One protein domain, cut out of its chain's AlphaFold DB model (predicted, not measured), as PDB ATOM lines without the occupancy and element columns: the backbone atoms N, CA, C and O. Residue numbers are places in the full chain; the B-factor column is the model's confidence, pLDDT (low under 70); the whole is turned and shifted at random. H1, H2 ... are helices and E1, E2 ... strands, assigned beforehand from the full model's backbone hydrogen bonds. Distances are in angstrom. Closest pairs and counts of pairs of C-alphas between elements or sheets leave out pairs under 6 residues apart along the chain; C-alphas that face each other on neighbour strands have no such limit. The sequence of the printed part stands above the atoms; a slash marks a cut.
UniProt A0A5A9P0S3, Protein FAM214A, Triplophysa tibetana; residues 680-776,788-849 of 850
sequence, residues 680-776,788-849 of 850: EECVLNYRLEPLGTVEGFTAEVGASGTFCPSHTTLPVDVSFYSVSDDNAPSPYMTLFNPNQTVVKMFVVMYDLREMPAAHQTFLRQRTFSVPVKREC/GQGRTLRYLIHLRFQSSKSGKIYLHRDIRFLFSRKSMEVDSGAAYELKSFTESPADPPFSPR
ATOM      1  N   GLU A 680      36.708 -21.868 -20.822       70.75
ATOM      2  CA  GLU A 680      37.565 -23.013 -21.165       70.75
ATOM      3  C   GLU A 680      37.497 -23.331 -22.664       70.75
ATOM      4  O   GLU A 680      38.535 -23.447 -23.304       70.75
ATOM      5  N   GLU A 681      36.293 -23.426 -23.239       68.19
ATOM      6  CA  GLU A 681      36.082 -23.655 -24.672       68.19
ATOM      7  C   GLU A 681      36.614 -22.495 -25.518       68.19
ATOM      8  O   GLU A 681      37.119 -22.717 -26.618       68.19
ATOM      9  N   CYS A 682      36.526 -21.257 -25.028       64.56
ATOM     10  CA  CYS A 682      37.017 -20.099 -25.768       64.56
ATOM     11  C   CYS A 682      38.551 -20.049 -25.807       64.56
ATOM     12  O   CYS A 682      39.108 -19.830 -26.881       64.56
ATOM     13  N   VAL A 683      39.240 -20.341 -24.696       72.31
ATOM     14  CA  VAL A 683      40.707 -20.485 -24.690       72.31
ATOM     15  C   VAL A 683      41.135 -21.720 -25.483       72.31
ATOM     16  O   VAL A 683      41.994 -21.620 -26.355       72.31
ATOM     17  N   LEU A 684      40.517 -22.882 -25.233       77.00
ATOM     18  CA  LEU A 684      40.876 -24.127 -25.913       77.00
ATOM     19  C   LEU A 684      40.739 -24.001 -27.427       77.00
ATOM     20  O   LEU A 684      41.608 -24.498 -28.132       77.00
ATOM     21  N   ASN A 685      39.688 -23.357 -27.939       76.81
ATOM     22  CA  ASN A 685      39.450 -23.214 -29.376       76.81
ATOM     23  C   ASN A 685      40.033 -21.922 -29.984       76.81
ATOM     24  O   ASN A 685      39.602 -21.540 -31.069       76.81
ATOM     25  N   TYR A 686      40.987 -21.262 -29.311       72.88
ATOM     26  CA  TYR A 686      41.659 -20.035 -29.780       72.88
ATOM     27  C   TYR A 686      40.683 -18.905 -30.182       72.88
ATOM     28  O   TYR A 686      40.926 -18.150 -31.119       72.88
ATOM     29  N   ARG A 687      39.553 -18.792 -29.469       69.19
ATOM     30  CA  ARG A 687      38.537 -17.726 -29.624       69.19
ATOM     31  C   ARG A 687      38.820 -16.504 -28.743       69.19
ATOM     32  O   ARG A 687      38.026 -15.569 -28.715       69.19
ATOM     33  N   LEU A 688      39.914 -16.548 -27.991       68.00
ATOM     34  CA  LEU A 688      40.444 -15.468 -27.171       68.00
ATOM     35  C   LEU A 688      41.864 -15.168 -27.640       68.00
ATOM     36  O   LEU A 688      42.626 -16.088 -27.937       68.00
ATOM     37  N   GLU A 689      42.210 -13.887 -27.690       62.41
ATOM     38  CA  GLU A 689      43.554 -13.433 -28.033       62.41
ATOM     39  C   GLU A 689      44.469 -13.531 -26.795       62.41
ATOM     40  O   GLU A 689      44.059 -13.129 -25.698       62.41
ATOM     41  N   PRO A 690      45.681 -14.102 -26.911       72.62
ATOM     42  CA  PRO A 690      46.625 -14.157 -25.803       72.62
ATOM     43  C   PRO A 690      47.321 -12.805 -25.608       72.62
ATOM     44  O   PRO A 690      47.710 -12.147 -26.568       72.62
ATOM     45  N   LEU A 691      47.576 -12.425 -24.353       64.69
ATOM     46  CA  LEU A 691      48.363 -11.229 -24.019       64.69
ATOM     47  C   LEU A 691      49.861 -11.374 -24.334       64.69
ATOM     48  O   LEU A 691      50.603 -10.396 -24.292       64.69
ATOM     49  N   GLY A 692      50.317 -12.597 -24.589       63.91
ATOM     50  CA  GLY A 692      51.699 -12.901 -24.925       63.91
ATOM     51  C   GLY A 692      51.999 -14.393 -24.843       63.91
ATOM     52  O   GLY A 692      51.239 -15.171 -24.254       63.91
ATOM     53  N   THR A 693      53.128 -14.776 -25.427       69.88
ATOM     54  CA  THR A 693      53.666 -16.139 -25.432       69.88
ATOM     55  C   THR A 693      54.992 -16.212 -24.674       69.88
ATOM     56  O   THR A 693      55.689 -15.210 -24.523       69.88
ATOM     57  N   VAL A 694      55.356 -17.403 -24.189       69.19
ATOM     58  CA  VAL A 694      56.701 -17.703 -23.670       69.19
ATOM     59  C   VAL A 694      57.199 -19.009 -24.283       69.19
ATOM     60  O   VAL A 694      56.509 -20.029 -24.262       69.19
ATOM     61  N   GLU A 695      58.414 -18.957 -24.824       67.38
ATOM     62  CA  GLU A 695      59.080 -20.056 -25.526       67.38
ATOM     63  C   GLU A 695      59.915 -20.949 -24.586       67.38
ATOM     64  O   GLU A 695      60.068 -20.686 -23.392       67.38
ATOM     65  N   GLY A 696      60.494 -22.020 -25.138       65.75
ATOM     66  CA  GLY A 696      61.466 -22.883 -24.452       65.75
ATOM     67  C   GLY A 696      60.868 -23.947 -23.524       65.75
ATOM     68  O   GLY A 696      61.608 -24.762 -22.977       65.75
ATOM     69  N   PHE A 697      59.546 -23.979 -23.368       68.31
ATOM     70  CA  PHE A 697      58.843 -25.069 -22.698       68.31
ATOM     71  C   PHE A 697      58.774 -26.326 -23.583       68.31
ATOM     72  O   PHE A 697      58.601 -26.250 -24.802       68.31
ATOM     73  N   THR A 698      58.858 -27.503 -22.962       75.31
ATOM     74  CA  THR A 698      58.639 -28.798 -23.635       75.31
ATOM     75  C   THR A 698      57.724 -29.691 -22.803       75.31
ATOM     76  O   THR A 698      57.599 -29.476 -21.605       75.31
ATOM     77  N   ALA A 699      57.074 -30.689 -23.398       78.19
ATOM     78  CA  ALA A 699      56.299 -31.704 -22.685       78.19
ATOM     79  C   ALA A 699      56.733 -33.104 -23.123       78.19
ATOM     80  O   ALA A 699      56.900 -33.368 -24.312       78.19
ATOM     81  N   GLU A 700      56.895 -34.011 -22.164       80.75
ATOM     82  CA  GLU A 700      57.191 -35.420 -22.425       80.75
ATOM     83  C   GLU A 700      55.891 -36.230 -22.418       80.75
ATOM     84  O   GLU A 700      55.163 -36.264 -21.426       80.75
ATOM     85  N   VAL A 701      55.597 -36.882 -23.542       81.44
ATOM     86  CA  VAL A 701      54.407 -37.715 -23.722       81.44
ATOM     87  C   VAL A 701      54.824 -39.181 -23.748       81.44
ATOM     88  O   VAL A 701      55.430 -39.654 -24.712       81.44
ATOM     89  N   GLY A 702      54.484 -39.903 -22.683       80.56
ATOM     90  CA  GLY A 702      54.540 -41.363 -22.614       80.56
ATOM     91  C   GLY A 702      53.142 -41.979 -22.707       80.56
ATOM     92  O   GLY A 702      52.149 -41.350 -22.343       80.56
ATOM     93  N   ALA A 703      53.067 -43.229 -23.162       75.50
ATOM     94  CA  ALA A 703      51.872 -44.061 -23.051       75.50
ATOM     95  C   ALA A 703      52.255 -45.417 -22.441       75.50
ATOM     96  O   ALA A 703      53.371 -45.897 -22.634       75.50
ATOM     97  N   SER A 704      51.338 -46.022 -21.689       66.75
ATOM     98  CA  SER A 704      51.561 -47.287 -20.988       66.75
ATOM     99  C   SER A 704      50.276 -48.112 -20.984       66.75
ATOM    100  O   SER A 704      49.184 -47.555 -20.870       66.75
ATOM    101  N   GLY A 705      50.397 -49.429 -21.142       67.38
ATOM    102  CA  GLY A 705      49.262 -50.336 -21.302       67.38
ATOM    103  C   GLY A 705      49.707 -51.695 -21.842       67.38
ATOM    104  O   GLY A 705      50.724 -52.234 -21.416       67.38
ATOM    105  N   THR A 706      48.972 -52.243 -22.813       56.09
ATOM    106  CA  THR A 706      49.389 -53.443 -23.570       56.09
ATOM    107  C   THR A 706      50.584 -53.192 -24.497       56.09
ATOM    108  O   THR A 706      51.216 -54.139 -24.956       56.09
ATOM    109  N   PHE A 707      50.908 -51.924 -24.756       55.03
ATOM    110  CA  PHE A 707      52.088 -51.469 -25.480       55.03
ATOM    111  C   PHE A 707      52.611 -50.191 -24.812       55.03
ATOM    112  O   PHE A 707      51.825 -49.307 -24.471       55.03
ATOM    113  N   CYS A 708      53.930 -50.100 -24.642       57.62
ATOM    114  CA  CYS A 708      54.610 -48.965 -24.018       57.62
ATOM    115  C   CYS A 708      55.596 -48.357 -25.033       57.62
ATOM    116  O   CYS A 708      56.739 -48.815 -25.107       57.62
ATOM    117  N   PRO A 709      55.170 -47.393 -25.873       64.31
ATOM    118  CA  PRO A 709      56.076 -46.710 -26.791       64.31
ATOM    119  C   PRO A 709      57.137 -45.904 -26.034       64.31
ATOM    120  O   PRO A 709      56.910 -45.429 -24.920       64.31
ATOM    121  N   SER A 710      58.282 -45.682 -26.685       66.75
ATOM    122  CA  SER A 710      59.281 -44.715 -26.227       66.75
ATOM    123  C   SER A 710      58.645 -43.339 -26.026       66.75
ATOM    124  O   SER A 710      57.945 -42.845 -26.917       66.75
ATOM    125  N   HIS A 711      58.915 -42.711 -24.883       74.88
ATOM    126  CA  HIS A 711      58.422 -41.371 -24.589       74.88
ATOM    127  C   HIS A 711      58.891 -40.370 -25.656       74.88
ATOM    128  O   HIS A 711      60.003 -40.466 -26.173       74.88
ATOM    129  N   THR A 712      58.025 -39.419 -25.999       74.12
ATOM    130  CA  THR A 712      58.279 -38.412 -27.033       74.12
ATOM    131  C   THR A 712      58.230 -37.019 -26.421       74.12
ATOM    132  O   THR A 712      57.193 -36.608 -25.906       74.12
ATOM    133  N   THR A 713      59.335 -36.278 -26.500       78.94
ATOM    134  CA  THR A 713      59.374 -34.860 -26.122       78.94
ATOM    135  C   THR A 713      58.832 -33.999 -27.262       78.94
ATOM    136  O   THR A 713      59.265 -34.132 -28.407       78.94
ATOM    137  N   LEU A 714      57.898 -33.105 -26.948       77.62
ATOM    138  CA  LEU A 714      57.300 -32.135 -27.864       77.62
ATOM    139  C   LEU A 714      57.609 -30.705 -27.380       77.62
ATOM    140  O   LEU A 714      57.608 -30.480 -26.168       77.62
ATOM    141  N   PRO A 715      57.858 -29.728 -28.272       75.69
ATOM    142  CA  PRO A 715      57.846 -28.313 -27.895       75.69
ATOM    143  C   PRO A 715      56.427 -27.889 -27.487       75.69
ATOM    144  O   PRO A 715      55.451 -28.478 -27.961       75.69
ATOM    145  N   VAL A 716      56.301 -26.886 -26.611       75.50
ATOM    146  CA  VAL A 716      54.995 -26.373 -26.164       75.50
ATOM    147  C   VAL A 716      54.940 -24.852 -26.238       75.50
ATOM    148  O   VAL A 716      55.678 -24.161 -25.539       75.50
ATOM    149  N   ASP A 717      53.990 -24.350 -27.023       74.75
ATOM    150  CA  ASP A 717      53.680 -22.926 -27.127       74.75
ATOM    151  C   ASP A 717      52.836 -22.490 -25.917       74.75
ATOM    152  O   ASP A 717      51.632 -22.753 -25.842       74.75
ATOM    153  N   VAL A 718      53.456 -21.834 -24.932       73.44
ATOM    154  CA  VAL A 718      52.744 -21.352 -23.737       73.44
ATOM    155  C   VAL A 718      52.209 -19.949 -23.991       73.44
ATOM    156  O   VAL A 718      52.974 -19.033 -24.275       73.44
ATOM    157  N   SER A 719      50.893 -19.779 -23.864       71.19
ATOM    158  CA  SER A 719      50.180 -18.511 -24.063       71.19
ATOM    159  C   SER A 719      49.480 -18.062 -22.781       71.19
ATOM    160  O   SER A 719      48.890 -18.886 -22.078       71.19
ATOM    161  N   PHE A 720      49.504 -16.761 -22.492       71.25
ATOM    162  CA  PHE A 720      48.897 -16.182 -21.292       71.25
ATOM    163  C   PHE A 720      47.645 -15.379 -21.630       71.25
ATOM    164  O   PHE A 720      47.627 -14.600 -22.578       71.25
ATOM    165  N   TYR A 721      46.612 -15.534 -20.807       66.75
ATOM    166  CA  TYR A 721      45.342 -14.825 -20.930       66.75
ATOM    167  C   TYR A 721      45.056 -14.101 -19.613       66.75
ATOM    168  O   TYR A 721      45.212 -14.684 -18.533       66.75
ATOM    169  N   SER A 722      44.621 -12.844 -19.697       59.56
ATOM    170  CA  SER A 722      43.994 -12.169 -18.563       59.56
ATOM    171  C   SER A 722      42.484 -12.185 -18.744       59.56
ATOM    172  O   SER A 722      41.967 -11.747 -19.769       59.56
ATOM    173  N   VAL A 723      41.793 -12.688 -17.729       56.41
ATOM    174  CA  VAL A 723      40.466 -12.190 -17.375       56.41
ATOM    175  C   VAL A 723      40.740 -11.120 -16.322       56.41
ATOM    176  O   VAL A 723      41.593 -11.349 -15.466       56.41
ATOM    177  N   SER A 724      40.089  -9.961 -16.433       44.91
ATOM    178  CA  SER A 724      40.333  -8.797 -15.569       44.91
ATOM    179  C   SER A 724      40.318  -9.161 -14.081       44.91
ATOM    180  O   SER A 724      39.451  -9.924 -13.655       44.91
ATOM    181  N   ASP A 725      41.258  -8.572 -13.339       38.47
ATOM    182  CA  ASP A 725      41.481  -8.724 -11.895       38.47
ATOM    183  C   ASP A 725      41.747 -10.200 -11.495       38.47
ATOM    184  O   ASP A 725      40.874 -10.913 -11.008       38.47
ATOM    185  N   ASP A 726      42.934 -10.773 -11.757       39.09
ATOM    186  CA  ASP A 726      44.149 -10.421 -10.999       39.09
ATOM    187  C   ASP A 726      45.510 -10.783 -11.677       39.09
ATOM    188  O   ASP A 726      45.598 -11.475 -12.708       39.09
ATOM    189  N   ASN A 727      46.614 -10.305 -11.089       32.19
ATOM    190  CA  ASN A 727      47.938 -10.194 -11.732       32.19
ATOM    191  C   ASN A 727      48.916 -11.393 -11.584       32.19
ATOM    192  O   ASN A 727      48.672 -12.344 -10.852       32.19
ATOM    193  N   ALA A 728      50.025 -11.322 -12.343       34.62
ATOM    194  CA  ALA A 728      51.215 -12.205 -12.374       34.62
ATOM    195  C   ALA A 728      51.046 -13.690 -12.838       34.62
ATOM    196  O   ALA A 728      50.037 -14.329 -12.544       34.62
ATOM    197  N   PRO A 729      52.008 -14.277 -13.596       32.59
ATOM    198  CA  PRO A 729      51.884 -15.624 -14.176       32.59
ATOM    199  C   PRO A 729      52.582 -16.748 -13.384       32.59
ATOM    200  O   PRO A 729      53.690 -16.579 -12.886       32.59
ATOM    201  N   SER A 730      51.988 -17.951 -13.371       31.34
ATOM    202  CA  SER A 730      52.657 -19.223 -13.023       31.34
ATOM    203  C   SER A 730      51.847 -20.435 -13.529       31.34
ATOM    204  O   SER A 730      50.697 -20.594 -13.117       31.34
ATOM    205  N   PRO A 731      52.383 -21.288 -14.425       32.16
ATOM    206  CA  PRO A 731      51.725 -22.524 -14.868       32.16
ATOM    207  C   PRO A 731      52.152 -23.730 -14.015       32.16
ATOM    208  O   PRO A 731      53.335 -23.800 -13.689       32.16
ATOM    209  N   TYR A 732      51.284 -24.732 -13.744       28.88
ATOM    210  CA  TYR A 732      51.828 -26.085 -13.496       28.88
ATOM    211  C   TYR A 732      51.001 -27.367 -13.752       28.88
ATOM    212  O   TYR A 732      50.170 -27.778 -12.945       28.88
ATOM    213  N   MET A 733      51.384 -28.096 -14.815       27.88
ATOM    214  CA  MET A 733      51.315 -29.565 -15.011       27.88
ATOM    215  C   MET A 733      52.299 -29.909 -16.187       27.88
ATOM    216  O   MET A 733      52.524 -29.007 -16.987       27.88
ATOM    217  N   THR A 734      52.960 -31.090 -16.268       42.00
ATOM    218  CA  THR A 734      54.360 -31.332 -16.761       42.00
ATOM    219  C   THR A 734      54.658 -30.983 -18.225       42.00
ATOM    220  O   THR A 734      55.005 -31.814 -19.061       42.00
ATOM    221  N   LEU A 735      54.651 -29.685 -18.475       40.28
ATOM    222  CA  LEU A 735      55.828 -28.969 -18.930       40.28
ATOM    223  C   LEU A 735      57.109 -29.433 -18.216       40.28
ATOM    224  O   LEU A 735      57.122 -29.717 -17.016       40.28
ATOM    225  N   PHE A 736      58.206 -29.372 -18.946       43.16
ATOM    226  CA  PHE A 736      59.485 -28.945 -18.421       43.16
ATOM    227  C   PHE A 736      59.618 -27.445 -18.675       43.16
ATOM    228  O   PHE A 736      59.405 -26.977 -19.797       43.16
ATOM    229  N   ASN A 737      59.957 -26.689 -17.630       49.53
ATOM    230  CA  ASN A 737      60.454 -25.316 -17.761       49.53
ATOM    231  C   ASN A 737      61.698 -25.306 -18.687       49.53
ATOM    232  O   ASN A 737      62.383 -26.328 -18.737       49.53
ATOM    233  N   PRO A 738      62.064 -24.192 -19.352       43.31
ATOM    234  CA  PRO A 738      63.368 -24.038 -20.014       43.31
ATOM    235  C   PRO A 738      64.584 -24.578 -19.225       43.31
ATOM    236  O   PRO A 738      65.522 -25.108 -19.816       43.31
ATOM    237  N   ASN A 739      64.542 -24.528 -17.887       44.41
ATOM    238  CA  ASN A 739      65.546 -25.098 -16.975       44.41
ATOM    239  C   ASN A 739      65.464 -26.634 -16.773       44.41
ATOM    240  O   ASN A 739      66.119 -27.170 -15.882       44.41
ATOM    241  N   GLN A 740      64.652 -27.348 -17.559       54.16
ATOM    242  CA  GLN A 740      64.386 -28.792 -17.474       54.16
ATOM    243  C   GLN A 740      63.845 -29.283 -16.113       54.16
ATOM    244  O   GLN A 740      64.057 -30.432 -15.725       54.16
ATOM    245  N   THR A 741      63.103 -28.439 -15.386       45.47
ATOM    246  CA  THR A 741      62.424 -28.823 -14.134       45.47
ATOM    247  C   THR A 741      61.008 -29.342 -14.392       45.47
ATOM    248  O   THR A 741      60.257 -28.744 -15.166       45.47
ATOM    249  N   VAL A 742      60.636 -30.454 -13.741       55.28
ATOM    250  CA  VAL A 742      59.295 -31.059 -13.831       55.28
ATOM    251  C   VAL A 742      58.260 -30.116 -13.243       55.28
ATOM    252  O   VAL A 742      58.366 -29.714 -12.089       55.28
ATOM    253  N   VAL A 743      57.224 -29.813 -14.021       63.12
ATOM    254  CA  VAL A 743      56.235 -28.830 -13.595       63.12
ATOM    255  C   VAL A 743      55.074 -29.450 -12.774       63.12
ATOM    256  O   VAL A 743      54.815 -28.912 -11.703       63.12
ATOM    257  N   LYS A 744      54.397 -30.559 -13.178       69.62
ATOM    258  CA  LYS A 744      53.468 -31.392 -12.325       69.62
ATOM    259  C   LYS A 744      52.779 -32.533 -13.115       69.62
ATOM    260  O   LYS A 744      52.079 -32.269 -14.069       69.62
ATOM    261  N   MET A 745      52.897 -33.818 -12.772       72.38
ATOM    262  CA  MET A 745      52.488 -34.899 -13.712       72.38
ATOM    263  C   MET A 745      50.977 -34.968 -14.076       72.38
ATOM    264  O   MET A 745      50.128 -34.950 -13.184       72.38
ATOM    265  N   PHE A 746      50.641 -35.114 -15.373       77.81
ATOM    266  CA  PHE A 746      49.323 -35.590 -15.850       77.81
ATOM    267  C   PHE A 746      49.307 -37.121 -15.934       77.81
ATOM    268  O   PHE A 746      50.259 -37.717 -16.433       77.81
ATOM    269  N   VAL A 747      48.197 -37.751 -15.537       81.25
ATOM    270  CA  VAL A 747      47.941 -39.185 -15.762       81.25
ATOM    271  C   VAL A 747      46.501 -39.336 -16.247       81.25
ATOM    272  O   VAL A 747      45.559 -39.317 -15.453       81.25
ATOM    273  N   VAL A 748      46.316 -39.435 -17.565       83.06
ATOM    274  CA  VAL A 748      44.990 -39.543 -18.191       83.06
ATOM    275  C   VAL A 748      44.711 -40.997 -18.548       83.06
ATOM    276  O   VAL A 748      45.247 -41.521 -19.521       83.06
ATOM    277  N   MET A 749      43.847 -41.644 -17.765       82.00
ATOM    278  CA  MET A 749      43.282 -42.942 -18.131       82.00
ATOM    279  C   MET A 749      42.380 -42.780 -19.359       82.00
ATOM    280  O   MET A 749      41.567 -41.854 -19.404       82.00
ATOM    281  N   TYR A 750      42.511 -43.685 -20.326       83.81
ATOM    282  CA  TYR A 750      41.685 -43.728 -21.527       83.81
ATOM    283  C   TYR A 750      41.235 -45.159 -21.815       83.81
ATOM    284  O   TYR A 750      42.019 -46.099 -21.701       83.81
ATOM    285  N   ASP A 751      39.983 -45.309 -22.237       84.81
ATOM    286  CA  ASP A 751      39.518 -46.492 -22.949       84.81
ATOM    287  C   ASP A 751      38.862 -46.024 -24.246       84.81
ATOM    288  O   ASP A 751      38.025 -45.126 -24.248       84.81
ATOM    289  N   LEU A 752      39.330 -46.581 -25.355       86.19
ATOM    290  CA  LEU A 752      38.927 -46.223 -26.712       86.19
ATOM    291  C   LEU A 752      38.747 -47.485 -27.574       86.19
ATOM    292  O   LEU A 752      38.722 -47.395 -28.799       86.19
ATOM    293  N   ARG A 753      38.635 -48.667 -26.943       85.19
ATOM    294  CA  ARG A 753      38.483 -49.966 -27.627       85.19
ATOM    295  C   ARG A 753      37.220 -50.044 -28.487       85.19
ATOM    296  O   ARG A 753      37.200 -50.777 -29.470       85.19
ATOM    297  N   GLU A 754      36.199 -49.274 -28.125       87.56
ATOM    298  CA  GLU A 754      34.908 -49.194 -28.817       87.56
ATOM    299  C   GLU A 754      34.876 -48.138 -29.937       87.56
ATOM    300  O   GLU A 754      33.888 -48.060 -30.662       87.56
ATOM    301  N   MET A 755      35.936 -47.331 -30.115       87.31
ATOM    302  CA  MET A 755      35.962 -46.283 -31.143       87.31
ATOM    303  C   MET A 755      35.968 -46.913 -32.551       87.31
ATOM    304  O   MET A 755      36.961 -47.551 -32.915       87.31
ATOM    305  N   PRO A 756      34.923 -46.715 -33.384       89.38
ATOM    306  CA  PRO A 756      34.861 -47.332 -34.709       89.38
ATOM    307  C   PRO A 756      35.954 -46.802 -35.644       89.38
ATOM    308  O   PRO A 756      36.565 -45.767 -35.380       89.38
ATOM    309  N   ALA A 757      36.202 -47.474 -36.770       90.75
ATOM    310  CA  ALA A 757      37.168 -47.014 -37.773       90.75
ATOM    311  C   ALA A 757      36.778 -45.638 -38.360       90.75
ATOM    312  O   ALA A 757      35.596 -45.332 -38.513       90.75
ATOM    313  N   ALA A 758      37.773 -44.815 -38.711       90.56
ATOM    314  CA  ALA A 758      37.590 -43.453 -39.232       90.56
ATOM    315  C   ALA A 758      36.653 -42.550 -38.388       90.56
ATOM    316  O   ALA A 758      35.840 -41.806 -38.932       90.56
ATOM    317  N   HIS A 759      36.777 -42.604 -37.063       92.75
ATOM    318  CA  HIS A 759      36.091 -41.725 -36.110       92.75
ATOM    319  C   HIS A 759      37.100 -40.866 -35.330       92.75
ATOM    320  O   HIS A 759      38.313 -41.085 -35.386       92.75
ATOM    321  N   GLN A 760      36.598 -39.868 -34.608       93.12
ATOM    322  CA  GLN A 760      37.359 -39.000 -33.715       93.12
ATOM    323  C   GLN A 760      36.590 -38.729 -32.415       93.12
ATOM    324  O   GLN A 760      35.355 -38.708 -32.391       93.12
ATOM    325  N   THR A 761      37.330 -38.475 -31.340       93.19
ATOM    326  CA  THR A 761      36.797 -38.069 -30.033       93.19
ATOM    327  C   THR A 761      37.836 -37.235 -29.273       93.19
ATOM    328  O   THR A 761      38.935 -36.985 -29.777       93.19
ATOM    329  N   PHE A 762      37.515 -36.793 -28.061       92.12
ATOM    330  CA  PHE A 762      38.471 -36.153 -27.163       92.12
ATOM    331  C   PHE A 762      38.351 -36.693 -25.739       92.12
ATOM    332  O   PHE A 762      37.313 -37.212 -25.345       92.12
ATOM    333  N   LEU A 763      39.404 -36.501 -24.947       89.31
ATOM    334  CA  LEU A 763      39.368 -36.633 -23.495       89.31
ATOM    335  C   LEU A 763      39.809 -35.318 -22.852       89.31
ATOM    336  O   LEU A 763      40.790 -34.703 -23.275       89.31
ATOM    337  N   ARG A 764      39.088 -34.897 -21.814       91.00
ATOM    338  CA  ARG A 764      39.416 -33.739 -20.979       91.00
ATOM    339  C   ARG A 764      39.624 -34.181 -19.544       91.00
ATOM    340  O   ARG A 764      38.659 -34.547 -18.882       91.00
ATOM    341  N   GLN A 765      40.851 -34.104 -19.036       89.38
ATOM    342  CA  GLN A 765      41.081 -34.254 -17.599       89.38
ATOM    343  C   GLN A 765      41.130 -32.872 -16.946       89.38
ATOM    344  O   GLN A 765      42.028 -32.082 -17.226       89.38
ATOM    345  N   ARG A 766      40.163 -32.599 -16.066       88.00
ATOM    346  CA  ARG A 766      40.080 -31.392 -15.233       88.00
ATOM    347  C   ARG A 766      40.463 -31.719 -13.798       88.00
ATOM    348  O   ARG A 766      39.969 -32.692 -13.239       88.00
ATOM    349  N   THR A 767      41.287 -30.885 -13.175       87.31
ATOM    350  CA  THR A 767      41.626 -30.964 -11.749       87.31
ATOM    351  C   THR A 767      41.099 -29.733 -11.030       87.31
ATOM    352  O   THR A 767      41.479 -28.613 -11.371       87.31
ATOM    353  N   PHE A 768      40.254 -29.937 -10.022       85.44
ATOM    354  CA  PHE A 768      39.675 -28.875  -9.200       85.44
ATOM    355  C   PHE A 768      40.252 -28.911  -7.784       85.44
ATOM    356  O   PHE A 768      40.395 -29.992  -7.216       85.44
ATOM    357  N   SER A 769      40.500 -27.749  -7.179       82.94
ATOM    358  CA  SER A 769      40.613 -27.634  -5.720       82.94
ATOM    359  C   SER A 769      39.206 -27.570  -5.122       82.94
ATOM    360  O   SER A 769      38.413 -26.704  -5.502       82.94
ATOM    361  N   VAL A 770      38.895 -28.497  -4.217       84.31
ATOM    362  CA  VAL A 770      37.579 -28.704  -3.591       84.31
ATOM    363  C   VAL A 770      37.715 -28.531  -2.072       84.31
ATOM    364  O   VAL A 770      38.691 -29.039  -1.527       84.31
ATOM    365  N   PRO A 771      36.789 -27.865  -1.354       79.81
ATOM    366  CA  PRO A 771      36.944 -27.647   0.080       79.81
ATOM    367  C   PRO A 771      36.666 -28.948   0.837       79.81
ATOM    368  O   PRO A 771      35.638 -29.596   0.615       79.81
ATOM    369  N   VAL A 772      37.552 -29.311   1.760       77.19
ATOM    370  CA  VAL A 772      37.341 -30.421   2.689       77.19
ATOM    371  C   VAL A 772      36.349 -29.958   3.751       77.19
ATOM    372  O   VAL A 772      36.680 -29.168   4.637       77.19
ATOM    373  N   LYS A 773      35.112 -30.463   3.687       67.06
ATOM    374  CA  LYS A 773      34.164 -30.317   4.795       67.06
ATOM    375  C   LYS A 773      34.727 -31.037   6.020       67.06
ATOM    376  O   LYS A 773      34.716 -32.262   6.065       67.06
ATOM    377  N   ARG A 774      35.173 -30.283   7.028       57.03
ATOM    378  CA  ARG A 774      35.343 -30.823   8.382       57.03
ATOM    379  C   ARG A 774      33.951 -31.146   8.929       57.03
ATOM    380  O   ARG A 774      33.081 -30.276   8.935       57.03
ATOM    381  N   GLU A 775      33.736 -32.376   9.380       48.03
ATOM    382  CA  GLU A 775      32.482 -32.786  10.018       48.03
ATOM    383  C   GLU A 775      32.425 -32.259  11.458       48.03
ATOM    384  O   GLU A 775      32.680 -32.964  12.432       48.03
ATOM    385  N   CYS A 776      32.107 -30.972  11.598       45.78
ATOM    386  CA  CYS A 776      31.764 -30.389  12.888       45.78
ATOM    387  C   CYS A 776      30.424 -30.971  13.347       45.78
ATOM    388  O   CYS A 776      29.366 -30.592  12.843       45.78
ATOM    389  N   GLY A 788      28.210 -26.245  -6.952       46.84
ATOM    390  CA  GLY A 788      29.240 -25.454  -7.632       46.84
ATOM    391  C   GLY A 788      30.045 -24.527  -6.712       46.84
ATOM    392  O   GLY A 788      31.231 -24.322  -6.965       46.84
ATOM    393  N   GLN A 789      29.458 -24.020  -5.618       48.06
ATOM    394  CA  GLN A 789      30.058 -22.987  -4.748       48.06
ATOM    395  C   GLN A 789      31.209 -23.507  -3.858       48.06
ATOM    396  O   GLN A 789      31.087 -23.617  -2.642       48.06
ATOM    397  N   GLY A 790      32.341 -23.846  -4.479       59.50
ATOM    398  CA  GLY A 790      33.581 -24.214  -3.789       59.50
ATOM    399  C   GLY A 790      34.621 -24.930  -4.654       59.50
ATOM    400  O   GLY A 790      35.773 -25.031  -4.242       59.50
ATOM    401  N   ARG A 791      34.261 -25.428  -5.848       74.25
ATOM    402  CA  ARG A 791      35.209 -26.118  -6.743       74.25
ATOM    403  C   ARG A 791      35.853 -25.123  -7.707       74.25
ATOM    404  O   ARG A 791      35.211 -24.689  -8.653       74.25
ATOM    405  N   THR A 792      37.125 -24.798  -7.491       77.38
ATOM    406  CA  THR A 792      37.905 -23.943  -8.409       77.38
ATOM    407  C   THR A 792      38.714 -24.819  -9.358       77.38
ATOM    408  O   THR A 792      39.453 -25.687  -8.894       77.38
ATOM    409  N   LEU A 793      38.594 -24.616 -10.676       81.06
ATOM    410  CA  LEU A 793      39.454 -25.300 -11.650       81.06
ATOM    411  C   LEU A 793      40.904 -24.845 -11.452       81.06
ATOM    412  O   LEU A 793      41.176 -23.649 -11.349       81.06
ATOM    413  N   ARG A 794      41.826 -25.807 -11.410       82.31
ATOM    414  CA  ARG A 794      43.269 -25.583 -11.284       82.31
ATOM    415  C   ARG A 794      43.996 -25.924 -12.580       82.31
ATOM    416  O   ARG A 794      44.709 -25.080 -13.115       82.31
ATOM    417  N   TYR A 795      43.761 -27.127 -13.104       85.69
ATOM    418  CA  TYR A 795      44.486 -27.672 -14.258       85.69
ATOM    419  C   TYR A 795      43.524 -28.350 -15.235       85.69
ATOM    420  O   TYR A 795      42.610 -29.051 -14.798       85.69
ATOM    421  N   LEU A 796      43.744 -28.188 -16.539       86.94
ATOM    422  CA  LEU A 796      43.028 -28.918 -17.590       86.94
ATOM    423  C   LEU A 796      44.020 -29.391 -18.660       86.94
ATOM    424  O   LEU A 796      44.893 -28.629 -19.071       86.94
ATOM    425  N   ILE A 797      43.859 -30.630 -19.128       88.19
ATOM    426  CA  ILE A 797      44.438 -31.135 -20.384       88.19
ATOM    427  C   ILE A 797      43.315 -31.554 -21.326       88.19
ATOM    428  O   ILE A 797      42.336 -32.167 -20.896       88.19
ATOM    429  N   HIS A 798      43.471 -31.232 -22.606       88.12
ATOM    430  CA  HIS A 798      42.611 -31.675 -23.692       88.12
ATOM    431  C   HIS A 798      43.434 -32.508 -24.682       88.12
ATOM    432  O   HIS A 798      44.412 -32.025 -25.256       88.12
ATOM    433  N   LEU A 799      43.029 -33.766 -24.861       88.69
ATOM    434  CA  LEU A 799      43.629 -34.740 -25.769       88.69
ATOM    435  C   LEU A 799      42.620 -35.086 -26.864       88.69
ATOM    436  O   LEU A 799      41.492 -35.462 -26.552       88.69
ATOM    437  N   ARG A 800      43.017 -35.010 -28.136       90.06
ATOM    438  CA  ARG A 800      42.167 -35.381 -29.280       90.06
ATOM    439  C   ARG A 800      42.630 -36.704 -29.876       90.06
ATOM    440  O   ARG A 800      43.806 -36.853 -30.197       90.06
ATOM    441  N   PHE A 801      41.711 -37.646 -30.052       90.94
ATOM    442  CA  PHE A 801      41.990 -38.985 -30.567       90.94
ATOM    443  C   PHE A 801      41.268 -39.234 -31.890       90.94
ATOM    444  O   PHE A 801      40.164 -38.739 -32.112       90.94
ATOM    445  N   GLN A 802      41.885 -40.029 -32.761       92.12
ATOM    446  CA  GLN A 802      41.332 -40.409 -34.059       92.12
ATOM    447  C   GLN A 802      41.670 -41.866 -34.391       92.12
ATOM    448  O   GLN A 802      42.797 -42.301 -34.164       92.12
ATOM    449  N   SER A 803      40.728 -42.613 -34.968       92.81
ATOM    450  CA  SER A 803      40.992 -43.934 -35.546       92.81
ATOM    451  C   SER A 803      41.270 -43.844 -37.053       92.81
ATOM    452  O   SER A 803      40.709 -43.021 -37.782       92.81
ATOM    453  N   SER A 804      42.137 -44.720 -37.558       91.19
ATOM    454  CA  SER A 804      42.310 -44.938 -38.997       91.19
ATOM    455  C   SER A 804      41.156 -45.750 -39.602       91.19
ATOM    456  O   SER A 804      40.350 -46.358 -38.897       91.19
ATOM    457  N   LYS A 805      41.152 -45.870 -40.939       89.12
ATOM    458  CA  LYS A 805      40.342 -46.865 -41.675       89.12
ATOM    459  C   LYS A 805      40.645 -48.322 -41.271       89.12
ATOM    460  O   LYS A 805      39.878 -49.212 -41.602       89.12
ATOM    461  N   SER A 806      41.758 -48.560 -40.574       89.12
ATOM    462  CA  SER A 806      42.215 -49.862 -40.074       89.12
ATOM    463  C   SER A 806      42.124 -49.995 -38.546       89.12
ATOM    464  O   SER A 806      42.812 -50.830 -37.967       89.12
ATOM    465  N   GLY A 807      41.330 -49.147 -37.875       84.69
ATOM    466  CA  GLY A 807      41.092 -49.212 -36.425       84.69
ATOM    467  C   GLY A 807      42.281 -48.819 -35.534       84.69
ATOM    468  O   GLY A 807      42.159 -48.842 -34.314       84.69
ATOM    469  N   LYS A 808      43.429 -48.424 -36.103       86.25
ATOM    470  CA  LYS A 808      44.576 -47.939 -35.319       86.25
ATOM    471  C   LYS A 808      44.260 -46.568 -34.733       86.25
ATOM    472  O   LYS A 808      43.822 -45.682 -35.466       86.25
ATOM    473  N   ILE A 809      44.513 -46.398 -33.439       88.00
ATOM    474  CA  ILE A 809      44.238 -45.163 -32.698       88.00
ATOM    475  C   ILE A 809      45.473 -44.260 -32.715       88.00
ATOM    476  O   ILE A 809      46.594 -44.718 -32.496       88.00
ATOM    477  N   TYR A 810      45.249 -42.972 -32.951       86.69
ATOM    478  CA  TYR A 810      46.258 -41.921 -32.979       86.69
ATOM    479  C   TYR A 810      45.861 -40.800 -32.019       86.69
ATOM    480  O   TYR A 810      44.720 -40.335 -32.042       86.69
ATOM    481  N   LEU A 811      46.817 -40.348 -31.209       87.12
ATOM    482  CA  LEU A 811      46.731 -39.079 -30.490       87.12
ATOM    483  C   LEU A 811      47.123 -37.948 -31.455       87.12
ATOM    484  O   LEU A 811      48.125 -38.053 -32.167       87.12
ATOM    485  N   HIS A 812      46.323 -36.888 -31.511       84.44
ATOM    486  CA  HIS A 812      46.592 -35.728 -32.356       84.44
ATOM    487  C   HIS A 812      47.651 -34.813 -31.713       84.44
ATOM    488  O   HIS A 812      47.848 -34.826 -30.500       84.44
ATOM    489  N   ARG A 813      48.365 -34.025 -32.529       80.31
ATOM    490  CA  ARG A 813      49.521 -33.224 -32.070       80.31
ATOM    491  C   ARG A 813      49.148 -31.972 -31.267       80.31
ATOM    492  O   ARG A 813      50.006 -31.426 -30.589       80.31
ATOM    493  N   ASP A 814      47.900 -31.520 -31.338       80.81
ATOM    494  CA  ASP A 814      47.400 -30.326 -30.649       80.81
ATOM    495  C   ASP A 814      46.930 -30.648 -29.221       80.81
ATOM    496  O   ASP A 814      45.777 -30.425 -28.855       80.81
ATOM    497  N   ILE A 815      47.844 -31.186 -28.413       84.69
ATOM    498  CA  ILE A 815      47.636 -31.367 -26.974       84.69
ATOM    499  C   ILE A 815      47.574 -29.975 -26.335       84.69
ATOM    500  O   ILE A 815      48.541 -29.220 -26.404       84.69
ATOM    501  N   ARG A 816      46.435 -29.622 -25.727       84.19
ATOM    502  CA  ARG A 816      46.210 -28.287 -25.141       84.19
ATOM    503  C   ARG A 816      46.148 -28.376 -23.619       84.19
ATOM    504  O   ARG A 816      45.535 -29.295 -23.070       84.19
ATOM    505  N   PHE A 817      46.747 -27.396 -22.950       83.19
ATOM    506  CA  PHE A 817      46.816 -27.292 -21.494       83.19
ATOM    507  C   PHE A 817      46.223 -25.960 -21.018       83.19
ATOM    508  O   PHE A 817      46.338 -24.953 -21.712       83.19
ATOM    509  N   LEU A 818      45.636 -25.938 -19.820       82.19
ATOM    510  CA  LEU A 818      45.197 -24.710 -19.153       82.19
ATOM    511  C   LEU A 818      45.621 -24.720 -17.682       82.19
ATOM    512  O   LEU A 818      45.417 -25.711 -16.973       82.19
ATOM    513  N   PHE A 819      46.167 -23.591 -17.231       80.56
ATOM    514  CA  PHE A 819      46.649 -23.379 -15.869       80.56
ATOM    515  C   PHE A 819      45.934 -22.177 -15.250       80.56
ATOM    516  O   PHE A 819      46.024 -21.060 -15.757       80.56
ATOM    517  N   SER A 820      45.191 -22.414 -14.170       74.75
ATOM    518  CA  SER A 820      44.435 -21.378 -13.468       74.75
ATOM    519  C   SER A 820      45.314 -20.654 -12.454       74.75
ATOM    520  O   SER A 820      45.911 -21.291 -11.585       74.75
ATOM    521  N   ARG A 821      45.356 -19.321 -12.552       70.12
ATOM    522  CA  ARG A 821      46.185 -18.443 -11.709       70.12
ATOM    523  C   ARG A 821      45.521 -18.015 -10.395       70.12
ATOM    524  O   ARG A 821      46.198 -17.415  -9.569       70.12
ATOM    525  N   LYS A 822      44.220 -18.288 -10.184       59.78
ATOM    526  CA  LYS A 822      43.495 -17.835  -8.977       59.78
ATOM    527  C   LYS A 822      44.231 -18.316  -7.725       59.78
ATOM    528  O   LYS A 822      44.500 -19.512  -7.612       59.78
ATOM    529  N   SER A 823      44.511 -17.420  -6.780       51.94
ATOM    530  CA  SER A 823      45.163 -17.789  -5.518       51.94
ATOM    531  C   SER A 823      44.392 -18.894  -4.776       51.94
ATOM    532  O   SER A 823      43.216 -19.170  -5.046       51.94
ATOM    533  N   MET A 824      45.052 -19.596  -3.862       52.78
ATOM    534  CA  MET A 824      44.333 -20.328  -2.824       52.78
ATOM    535  C   MET A 824      44.195 -19.367  -1.647       52.78
ATOM    536  O   MET A 824      45.166 -19.121  -0.948       52.78
ATOM    537  N   GLU A 825      43.010 -18.782  -1.478       50.03
ATOM    538  CA  GLU A 825      42.682 -17.891  -0.356       50.03
ATOM    539  C   GLU A 825      42.735 -18.704   0.955       50.03
ATOM    540  O   GLU A 825      41.772 -19.382   1.328       50.03
ATOM    541  N   VAL A 826      43.896 -18.703   1.621       49.88
ATOM    542  CA  VAL A 826      44.149 -19.467   2.861       49.88
ATOM    543  C   VAL A 826      43.380 -18.878   4.055       49.88
ATOM    544  O   VAL A 826      43.083 -19.598   5.009       49.88
ATOM    545  N   ASP A 827      42.945 -17.619   3.953       46.66
ATOM    546  CA  ASP A 827      42.251 -16.817   4.978       46.66
ATOM    547  C   ASP A 827      41.010 -17.489   5.597       46.66
ATOM    548  O   ASP A 827      40.577 -17.141   6.694       46.66
ATOM    549  N   SER A 828      40.429 -18.484   4.917       53.75
ATOM    550  CA  SER A 828      39.285 -19.259   5.420       53.75
ATOM    551  C   SER A 828      39.652 -20.393   6.394       53.75
ATOM    552  O   SER A 828      38.751 -21.051   6.920       53.75
ATOM    553  N   GLY A 829      40.939 -20.704   6.604       53.28
ATOM    554  CA  GLY A 829      41.397 -21.788   7.494       53.28
ATOM    555  C   GLY A 829      40.889 -23.193   7.116       53.28
ATOM    556  O   GLY A 829      40.920 -24.128   7.930       53.28
ATOM    557  N   ALA A 830      40.372 -23.345   5.894       61.78
ATOM    558  CA  ALA A 830      39.754 -24.550   5.365       61.78
ATOM    559  C   ALA A 830      40.763 -25.333   4.518       61.78
ATOM    560  O   ALA A 830      41.400 -24.776   3.627       61.78
ATOM    561  N   ALA A 831      40.894 -26.635   4.770       69.12
ATOM    562  CA  ALA A 831      41.724 -27.491   3.927       69.12
ATOM    563  C   ALA A 831      41.062 -27.686   2.552       69.12
ATOM    564  O   ALA A 831      39.842 -27.844   2.465       69.12
ATOM    565  N   TYR A 832      41.864 -27.727   1.488       75.81
ATOM    566  CA  TYR A 832      41.411 -28.020   0.128       75.81
ATOM    567  C   TYR A 832      42.053 -29.307  -0.392       75.81
ATOM    568  O   TYR A 832      43.223 -29.585  -0.148       75.81
ATOM    569  N   GLU A 833      41.284 -30.079  -1.151       82.88
ATOM    570  CA  GLU A 833      41.704 -31.325  -1.784       82.88
ATOM    571  C   GLU A 833      41.697 -31.159  -3.310       82.88
ATOM    572  O   GLU A 833      40.728 -30.650  -3.883       82.88
ATOM    573  N   LEU A 834      42.759 -31.598  -3.990       83.12
ATOM    574  CA  LEU A 834      42.802 -31.635  -5.453       83.12
ATOM    575  C   LEU A 834      42.123 -32.909  -5.967       83.12
ATOM    576  O   LEU A 834      42.660 -34.002  -5.809       83.12
ATOM    577  N   LYS A 835      40.974 -32.765  -6.634       81.25
ATOM    578  CA  LYS A 835      40.246 -33.876  -7.266       81.25
ATOM    579  C   LYS A 835      40.300 -33.751  -8.788       81.25
ATOM    580  O   LYS A 835      39.867 -32.737  -9.343       81.25
ATOM    581  N   SER A 836      40.832 -34.772  -9.455       84.25
ATOM    582  CA  SER A 836      40.859 -34.894 -10.914       84.25
ATOM    583  C   SER A 836      39.678 -35.718 -11.436       84.25
ATOM    584  O   SER A 836      39.237 -36.676 -10.806       84.25
ATOM    585  N   PHE A 837      39.162 -35.330 -12.600       86.19
ATOM    586  CA  PHE A 837      38.060 -35.985 -13.302       86.19
ATOM    587  C   PHE A 837      38.394 -36.018 -14.794       86.19
ATOM    588  O   PHE A 837      38.734 -34.976 -15.357       86.19
ATOM    589  N   THR A 838      38.295 -37.186 -15.431       86.62
ATOM    590  CA  THR A 838      38.411 -37.322 -16.891       86.62
ATOM    591  C   THR A 838      37.013 -37.407 -17.503       86.62
ATOM    592  O   THR A 838      36.187 -38.194 -17.052       86.62
ATOM    593  N   GLU A 839      36.760 -36.592 -18.520       87.31
ATOM    594  CA  GLU A 839      35.505 -36.476 -19.262       87.31
ATOM    595  C   GLU A 839      35.748 -36.820 -20.741       87.31
ATOM    596  O   GLU A 839      36.730 -36.361 -21.332       87.31
ATOM    597  N   SER A 840      34.840 -37.585 -21.343       87.44
ATOM    598  CA  SER A 840      34.707 -37.778 -22.791       87.44
ATOM    599  C   SER A 840      33.393 -37.151 -23.280       87.44
ATOM    600  O   SER A 840      32.504 -36.885 -22.464       87.44
ATOM    601  N   PRO A 841      33.193 -36.973 -24.599       87.25
ATOM    602  CA  PRO A 841      31.851 -36.903 -25.167       87.25
ATOM    603  C   PRO A 841      30.993 -38.073 -24.661       87.25
ATOM    604  O   PRO A 841      31.489 -39.194 -24.519       87.25
ATOM    605  N   ALA A 842      29.726 -37.791 -24.358       80.62
ATOM    606  CA  ALA A 842      28.770 -38.782 -23.862       80.62
ATOM    607  C   ALA A 842      27.813 -39.251 -24.967       80.62
ATOM    608  O   ALA A 842      27.582 -40.448 -25.102       80.62
ATOM    609  N   ASP A 843      27.300 -38.318 -25.774       81.12
ATOM    610  CA  ASP A 843      26.374 -38.602 -26.870       81.12
ATOM    611  C   ASP A 843      26.607 -37.634 -28.055       81.12
ATOM    612  O   ASP A 843      26.420 -36.424 -27.888       81.12
ATOM    613  N   PRO A 844      27.064 -38.118 -29.227       85.25
ATOM    614  CA  PRO A 844      27.697 -39.421 -29.427       85.25
ATOM    615  C   PRO A 844      29.108 -39.451 -28.788       85.25
ATOM    616  O   PRO A 844      29.824 -38.445 -28.828       85.25
ATOM    617  N   PRO A 845      29.575 -40.593 -28.242       85.19
ATOM    618  CA  PRO A 845      30.915 -40.703 -27.645       85.19
ATOM    619  C   PRO A 845      32.052 -40.621 -28.682       85.19
ATOM    620  O   PRO A 845      33.174 -40.208 -28.371       85.19
ATOM    621  N   PHE A 846      31.752 -40.976 -29.934       91.75
ATOM    622  CA  PHE A 846      32.653 -40.903 -31.082       91.75
ATOM    623  C   PHE A 846      31.918 -40.235 -32.248       91.75
ATOM    624  O   PHE A 846      30.770 -40.568 -32.527       91.75
ATOM    625  N   SER A 847      32.583 -39.329 -32.962       91.19
ATOM    626  CA  SER A 847      32.037 -38.685 -34.167       91.19
ATOM    627  C   SER A 847      32.737 -39.217 -35.422       91.19
ATOM    628  O   SER A 847      33.945 -39.466 -35.363       91.19
ATOM    629  N   PRO A 848      32.038 -39.414 -36.553       88.56
ATOM    630  CA  PRO A 848      32.681 -39.831 -37.792       88.56
ATOM    631  C   PRO A 848      33.631 -38.740 -38.299       88.56
ATOM    632  O   PRO A 848      33.398 -37.543 -38.121       88.56
ATOM    633  N   ARG A 849      34.718 -39.155 -38.948       81.62
ATOM    634  CA  ARG A 849      35.629 -38.248 -39.643       81.62
ATOM    635  C   ARG A 849      35.028 -37.836 -40.991       81.62
ATOM    636  O   ARG A 849      34.816 -38.697 -41.843       81.62
TER     637      ARG A 849
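AT A GLANCE: This is residues 680 to 776 and 788 to 849 of the 850 residues of the protein "Protein FAM214A" of Triplophysa tibetana (UniProt A0A5A9P0S3). With little regular structure, the domain is a long, twisted sheet: E5 beside E6, E9 along E5, short E7 and E8 along E6. Small strand pairs E1-E4 and E2-E3 lie toward its E8 side; H1 only grazes it. The printed part has 159 residues, with 59 in one named helix followed by nine named strands, E1 to E9: mostly strand, neighbours antiparallel. It is only just compact, close to loose (radius of gyration of the C-alphas 17.7 A), spanning 56 by 42 by 31 A.

HOW THE PARTS SIT: E5, residues 759 to 771, has two antiparallel neighbours: on one side E6, residues 792 to 803, with N 761 and O 801 within hydrogen-bond range at 2.9 A, and on the other side E9, residues 832 to 839, with N 764 and O 839 within range at 2.8 A. On the other side of E6 from E5 are E7, residues 809 to 811, with N 802 and O 810 2.9 A apart, and E8, residues 816 to 819, with N 796 and O 818 3.0 A apart. E1, residues 692 to 694, is antiparallel to E4, residues 718 to 720: N 694 and O 718, 2.9 A. E2, residues 698 to 701, and E3, residues 712 to 715, form a hairpin: N 699 and O 714, 2.8 A. In H1, residues 680 to 684, the O i to N i+4 pair is within range.

IN THESE COORDINATES: E5 measures 38.8 A, E6 33.8 A. H1 begins at C-alpha 680 (37.565, -23.013, -21.165); E9 ends at C-alpha 839 (35.505, -36.476, -19.262).

THE WHOLE: Residues 777 to 787 are cut out, C-alphas 776 and 788 standing 21.3 A apart. The links E4 to E5 and E8 to E9 are long. Sixty printed residues have pLDDT under 70, among them 721 to 744.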